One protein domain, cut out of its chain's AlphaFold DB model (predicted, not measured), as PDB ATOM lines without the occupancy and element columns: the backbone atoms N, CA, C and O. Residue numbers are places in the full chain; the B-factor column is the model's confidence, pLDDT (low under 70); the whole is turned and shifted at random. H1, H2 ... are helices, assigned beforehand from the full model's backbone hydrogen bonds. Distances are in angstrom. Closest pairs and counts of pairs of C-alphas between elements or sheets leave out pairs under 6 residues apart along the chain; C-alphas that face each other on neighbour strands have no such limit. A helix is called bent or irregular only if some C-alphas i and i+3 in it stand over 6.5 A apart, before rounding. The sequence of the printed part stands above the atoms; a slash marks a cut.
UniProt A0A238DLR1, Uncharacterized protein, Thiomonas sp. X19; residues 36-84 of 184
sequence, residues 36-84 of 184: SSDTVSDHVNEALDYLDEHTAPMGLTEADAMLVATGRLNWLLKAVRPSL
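This is residues 36 to 84 of the 184 residues of an uncharacterized protein of Thiomonas sp. X19 (UniProt A0A238DLR1). Two long helices, H1 and H2, meet near the end of H1 and the start of H2 as an L, its free arms residues 36 to 46 and 70 to 84. The 49 printed residues have H1, then H2, and no named strand: all helix. The whole is loose, radius of gyration of the C-alphas 13.4 A, and flat, spanning 33 by 33 by 15 A.

H1, residues 37 to 58, has a kink of 33 degrees near residue 52. H2, residues 62 to 84, touches H1 about perpendicular, at 76 degrees, through residues 51 to 55 and 65 to 69 alone; the closest C-alphas, Thr 55 and Ala 65, are 6.1 A apart. Of O i to N i+4 pairs, 16 of 18 in H1 and 16 of 19 in H2 are within hydrogen-bond range.

H1 runs 31.5 A from C-alpha 37 at (200.754, -36.246, 24.780). H2 runs 32.9 A to C-alpha 84 at (214.778, -57.561, 3.783). Both are only just irregular: C-alphas 54 and 57, and 79 and 82, are 7.0 A apart.

The farthest C-alphas, Gly 59 and Leu 84, are 37.2 A apart. The link is tight; the printed part has no cut. Residues 36 to 44 and 56 have pLDDT under 70.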
ATOM      1  N   SER A  36     201.573 -41.071  24.557       55.75
ATOM      2  CA  SER A  36     201.125 -40.016  25.469       55.75
ATOM      3  C   SER A  36     201.389 -38.635  24.859       55.75
ATOM      4  O   SER A  36     202.326 -38.459  24.079       55.75
ATOM      5  N   SER A  37     200.591 -37.634  25.245       57.31
ATOM      6  CA  SER A  37     200.754 -36.246  24.780       57.31
ATOM      7  C   SER A  37     202.165 -35.691  25.029       57.31
ATOM      8  O   SER A  37     202.656 -34.883  24.240       57.31
ATOM      9  N   ASP A  38     202.816 -36.136  26.104       55.62
ATOM     10  CA  ASP A  38     204.176 -35.723  26.460       55.62
ATOM     11  C   ASP A  38     205.200 -36.339  25.496       55.62
ATOM     12  O   ASP A  38     206.015 -35.624  24.923       55.62
ATOM     13  N   THR A  39     205.066 -37.637  25.191       58.47
ATOM     14  CA  THR A  39     205.944 -38.339  24.233       58.47
ATOM     15  C   THR A  39     205.823 -37.755  22.824       58.47
ATOM     16  O   THR A  39     206.809 -37.631  22.101       58.47
ATOM     17  N   VAL A  40     204.610 -37.361  22.419       62.31
ATOM     18  CA  VAL A  40     204.407 -36.690  21.128       62.31
ATOM     19  C   VAL A  40     205.097 -35.325  21.110       62.31
ATOM     20  O   VAL A  40     205.725 -34.978  20.114       62.31
ATOM     21  N   SER A  41     205.022 -34.566  22.204       65.31
ATOM     22  CA  SER A  41     205.664 -33.249  22.300       65.31
ATOM     23  C   SER A  41     207.192 -33.344  22.221       65.31
ATOM     24  O   SER A  41     207.818 -32.516  21.558       65.31
ATOM     25  N   ASP A  42     207.788 -34.370  22.828       69.19
ATOM     26  CA  ASP A  42     209.235 -34.602  22.779       69.19
ATOM     27  C   ASP A  42     209.717 -34.910  21.352       69.19
ATOM     28  O   ASP A  42     210.619 -34.240  20.851       69.19
ATOM     29  N   HIS A  43     209.053 -35.824  20.637       67.06
ATOM     30  CA  HIS A  43     209.416 -36.136  19.246       67.06
ATOM     31  C   HIS A  43     209.212 -34.969  18.281       67.06
ATOM     32  O   HIS A  43     209.946 -34.827  17.303       67.06
ATOM     33  N   VAL A  44     208.220 -34.119  18.545       68.62
ATOM     34  CA  VAL A  44     208.014 -32.895  17.767       68.62
ATOM     35  C   VAL A  44     209.192 -31.945  17.950       68.62
ATOM     36  O   VAL A  44     209.678 -31.397  16.964       68.62
ATOM     37  N   ASN A  45     209.688 -31.780  19.177       71.56
ATOM     38  CA  ASN A  45     210.860 -30.947  19.434       71.56
ATOM     39  C   ASN A  45     212.122 -31.508  18.764       71.56
ATOM     40  O   ASN A  45     212.843 -30.745  18.131       71.56
ATOM     41  N   GLU A  46     212.350 -32.822  18.826       73.00
ATOM     42  CA  GLU A  46     213.479 -33.471  18.138       73.00
ATOM     43  C   GLU A  46     213.420 -33.276  16.615       73.00
ATOM     44  O   GLU A  46     214.428 -32.969  15.976       73.00
ATOM     45  N   ALA A  47     212.232 -33.421  16.019       70.81
ATOM     46  CA  ALA A  47     212.032 -33.202  14.590       70.81
ATOM     47  C   ALA A  47     212.273 -31.737  14.195       70.81
ATOM     48  O   ALA A  47     212.889 -31.479  13.159       70.81
ATOM     49  N   LEU A  48     211.819 -30.786  15.016       71.69
ATOM     50  CA  LEU A  48     212.066 -29.356  14.818       71.69
ATOM     51  C   LEU A  48     213.556 -29.024  14.892       71.69
ATOM     52  O   LEU A  48     214.060 -28.355  13.995       71.69
ATOM     53  N   ASP A  49     214.265 -29.540  15.897       77.62
ATOM     54  CA  ASP A  49     215.703 -29.312  16.054       77.62
ATOM     55  C   ASP A  49     216.482 -29.865  14.852       77.62
ATOM     56  O   ASP A  49     217.325 -29.172  14.278       77.62
ATOM     57  N   TYR A  50     216.136 -31.072  14.388       74.69
ATOM     58  CA  TYR A  50     216.718 -31.636  13.172       74.69
ATOM     59  C   TYR A  50     216.453 -30.756  11.940       74.69
ATOM     60  O   TYR A  50     217.371 -30.499  11.154       74.69
ATOM     61  N   LEU A  51     215.210 -30.298  11.745       72.38
ATOM     62  CA  LEU A  51     214.852 -29.436  10.619       72.38
ATOM     63  C   LEU A  51     215.609 -28.106  10.681       72.38
ATOM     64  O   LEU A  51     216.179 -27.703   9.666       72.38
ATOM     65  N   ASP A  52     215.684 -27.462  11.842       74.44
ATOM     66  CA  ASP A  52     216.414 -26.207  12.026       74.44
ATOM     67  C   ASP A  52     217.903 -26.375  11.691       74.44
ATOM     68  O   ASP A  52     218.438 -25.625  10.869       74.44
ATOM     69  N   GLU A  53     218.568 -27.404  12.227       77.44
ATOM     70  CA  GLU A  53     219.986 -27.687  11.950       77.44
ATOM     71  C   GLU A  53     220.278 -27.878  10.456       77.44
ATOM     72  O   GLU A  53     221.320 -27.453   9.948       77.44
ATOM     73  N   HIS A  54     219.354 -28.511   9.732       71.44
ATOM     74  CA  HIS A  54     219.582 -28.934   8.353       71.44
ATOM     75  C   HIS A  54     219.006 -27.977   7.308       71.44
ATOM     76  O   HIS A  54     219.291 -28.150   6.119       71.44
ATOM     77  N   THR A  55     218.211 -26.982   7.716       73.81
ATOM     78  CA  THR A  55     217.508 -26.093   6.778       73.81
ATOM     79  C   THR A  55     217.655 -24.604   7.074       73.81
ATOM     80  O   THR A  55     217.664 -23.821   6.118       73.81
ATOM     81  N   ALA A  56     217.912 -24.198   8.326       68.19
ATOM     82  CA  ALA A  56     218.175 -22.795   8.665       68.19
ATOM     83  C   ALA A  56     219.373 -22.191   7.898       68.19
ATOM     84  O   ALA A  56     219.266 -21.054   7.433       68.19
ATOM     85  N   PRO A  57     220.482 -22.922   7.645       70.75
ATOM     86  CA  PRO A  57     221.586 -22.403   6.830       70.75
ATOM     87  C   PRO A  57     221.251 -22.241   5.338       70.75
ATOM     88  O   PRO A  57     221.994 -21.586   4.610       70.75
ATOM     89  N   MET A  58     220.166 -22.865   4.867       76.44
ATOM     90  CA  MET A  58     219.766 -22.904   3.456       76.44
ATOM     91  C   MET A  58     218.606 -21.955   3.126       76.44
ATOM     92  O   MET A  58     218.274 -21.803   1.952       76.44
ATOM     93  N   GLY A  59     217.998 -21.315   4.134       77.31
ATOM     94  CA  GLY A  59     216.869 -20.398   3.947       77.31
ATOM     95  C   GLY A  59     215.624 -21.066   3.356       77.31
ATOM     96  O   GLY A  59     214.862 -20.410   2.647       77.31
ATOM     97  N   LEU A  60     215.447 -22.371   3.588       77.06
ATOM     98  CA  LEU A  60     214.289 -23.117   3.098       77.06
ATOM     99  C   LEU A  60     213.031 -22.753   3.890       77.06
ATOM    100  O   LEU A  60     213.098 -22.440   5.078       77.06
ATOM    101  N   THR A  61     211.874 -22.836   3.232       79.75
ATOM    102  CA  THR A  61     210.588 -22.791   3.935       79.75
ATOM    103  C   THR A  61     210.354 -24.097   4.697       79.75
ATOM    104  O   THR A  61     210.938 -25.129   4.364       79.75
ATOM    105  N   GLU A  62     209.457 -24.088   5.686       73.75
ATOM    106  CA  GLU A  62     209.038 -25.300   6.409       73.75
ATOM    107  C   GLU A  62     208.564 -26.407   5.450       73.75
ATOM    108  O   GLU A  62     208.961 -27.565   5.571       73.75
ATOM    109  N   ALA A  63     207.779 -26.043   4.431       77.88
ATOM    110  CA  ALA A  63     207.281 -26.985   3.433       77.88
ATOM    111  C   ALA A  63     208.420 -27.615   2.611       77.88
ATOM    112  O   ALA A  63     208.427 -28.828   2.389       77.88
ATOM    113  N   ASP A  64     209.407 -26.816   2.199       78.38
ATOM    114  CA  ASP A  64     210.577 -27.316   1.470       78.38
ATOM    115  C   ASP A  64     211.451 -28.206   2.361       78.38
ATOM    116  O   ASP A  64     211.927 -29.257   1.924       78.38
ATOM    117  N   ALA A  65     211.620 -27.830   3.629       79.25
ATOM    118  CA  ALA A  65     212.338 -28.607   4.629       79.25
ATOM    119  C   ALA A  65     211.698 -29.991   4.836       79.25
ATOM    120  O   ALA A  65     212.384 -31.016   4.763       79.25
ATOM    121  N   MET A  66     210.372 -30.037   4.992       78.00
ATOM    122  CA  MET A  66     209.606 -31.281   5.098       78.00
ATOM    123  C   MET A  66     209.705 -32.138   3.830       78.00
ATOM    124  O   MET A  66     209.857 -33.360   3.928       78.00
ATOM    125  N   LEU A  67     209.653 -31.528   2.640       80.12
ATOM    126  CA  LEU A  67     209.822 -32.241   1.369       80.12
ATOM    127  C   LEU A  67     211.214 -32.870   1.255       80.12
ATOM    128  O   LEU A  67     211.331 -34.030   0.853       80.12
ATOM    129  N   VAL A  68     212.265 -32.144   1.644       81.62
ATOM    130  CA  VAL A  68     213.639 -32.662   1.654       81.62
ATOM    131  C   VAL A  68     213.781 -33.809   2.654       81.62
ATOM    132  O   VAL A  68     214.325 -34.856   2.294       81.62
ATOM    133  N   ALA A  69     213.274 -33.652   3.880       82.25
ATOM    134  CA  ALA A  69     213.324 -34.691   4.909       82.25
ATOM    135  C   ALA A  69     212.580 -35.963   4.464       82.25
ATOM    136  O   ALA A  69     213.151 -37.056   4.475       82.25
ATOM    137  N   THR A  70     211.354 -35.814   3.959       82.44
ATOM    138  CA  THR A  70     210.533 -36.926   3.449       82.44
ATOM    139  C   THR A  70     211.189 -37.601   2.245       82.44
ATOM    140  O   THR A  70     211.217 -38.829   2.147       82.44
ATOM    141  N   GLY A  71     211.763 -36.815   1.328       82.62
ATOM    142  CA  GLY A  71     212.487 -37.324   0.165       82.62
ATOM    143  C   GLY A  71     213.715 -38.149   0.553       82.62
ATOM    144  O   GLY A  71     213.908 -39.243   0.018       82.62
ATOM    145  N   ARG A  72     214.512 -37.665   1.516       87.81
ATOM    146  CA  ARG A  72     215.680 -38.381   2.057       87.81
ATOM    147  C   ARG A  72     215.278 -39.668   2.763       87.81
ATOM    148  O   ARG A  72     215.882 -40.703   2.491       87.81
ATOM    149  N   LEU A  73     214.243 -39.623   3.601       88.38
ATOM    150  CA  LEU A  73     213.721 -40.809   4.275       88.38
ATOM    151  C   LEU A  73     213.252 -41.854   3.255       88.38
ATOM    152  O   LEU A  73     213.715 -42.988   3.281       88.38
ATOM    153  N   ASN A  74     212.419 -41.472   2.285       88.88
ATOM    154  CA  ASN A  74     211.949 -42.387   1.242       88.88
ATOM    155  C   ASN A  74     213.101 -42.974   0.407       88.88
ATOM    156  O   ASN A  74     213.049 -44.144   0.026       88.88
ATOM    157  N   TRP A  75     214.140 -42.186   0.117       91.56
ATOM    158  CA  TRP A  75     215.341 -42.686  -0.554       91.56
ATOM    159  C   TRP A  75     216.086 -43.725   0.299       91.56
ATOM    160  O   TRP A  75     216.394 -44.799  -0.216       91.56
ATOM    161  N   LEU A  76     216.302 -43.452   1.592       93.19
ATOM    162  CA  LEU A  76     216.929 -44.393   2.529       93.19
ATOM    163  C   LEU A  76     216.133 -45.697   2.640       93.19
ATOM    164  O   LEU A  76     216.707 -46.774   2.500       93.19
ATOM    165  N   LEU A  77     214.810 -45.614   2.812       94.12
ATOM    166  CA  LEU A  77     213.947 -46.794   2.900       94.12
ATOM    167  C   LEU A  77     214.042 -47.635   1.624       94.12
ATOM    168  O   LEU A  77     214.282 -48.834   1.696       94.12
ATOM    169  N   LYS A  78     213.945 -47.012   0.442       93.19
ATOM    170  CA  LYS A  78     214.113 -47.719  -0.840       93.19
ATOM    171  C   LYS A  78     215.477 -48.392  -0.980       93.19
ATOM    172  O   LYS A  78     215.541 -49.466  -1.567       93.19
ATOM    173  N   ALA A  79     216.542 -47.773  -0.474       94.25
ATOM    174  CA  ALA A  79     217.886 -48.340  -0.526       94.25
ATOM    175  C   ALA A  79     218.049 -49.564   0.392       94.25
ATOM    176  O   ALA A  79     218.834 -50.453   0.075       94.25
ATOM    177  N   VAL A  80     217.303 -49.619   1.501       97.00
ATOM    178  CA  VAL A  80     217.394 -50.694   2.503       97.00
ATOM    179  C   VAL A  80     216.468 -51.864   2.208       97.00
ATOM    180  O   VAL A  80     216.863 -52.999   2.424       97.00
ATOM    181  N   ARG A  81     215.271 -51.629   1.659       95.75
ATOM    182  CA  ARG A  81     214.276 -52.686   1.381       95.75
ATOM    183  C   ARG A  81     214.839 -53.970   0.746       95.75
ATOM    184  O   ARG A  81     214.434 -55.037   1.198       95.75
ATOM    185  N   PRO A  82     215.776 -53.930  -0.224       95.56
ATOM    186  CA  PRO A  82     216.353 -55.155  -0.768       95.56
ATOM    187  C   PRO A  82     217.009 -56.069   0.279       95.56
ATOM    188  O   PRO A  82     216.951 -57.282   0.095       95.56
ATOM    189  N   SER A  83     217.576 -55.537   1.375       96.69
ATOM    190  CA  SER A  83     218.182 -56.351   2.447       96.69
ATOM    191  C   SER A  83     217.163 -57.160   3.251       96.69
ATOM    192  O   SER A  83     217.543 -58.122   3.906       96.69
ATOM    193  N   LEU A  84     215.873 -56.816   3.160       97.06
ATOM    194  CA  LEU A  84     214.778 -57.561   3.783       97.06
ATOM    195  C   LEU A  84     214.311 -58.755   2.936       97.06
ATOM    196  O   LEU A  84     213.469 -59.535   3.389       97.06
TER     197      LEU A  84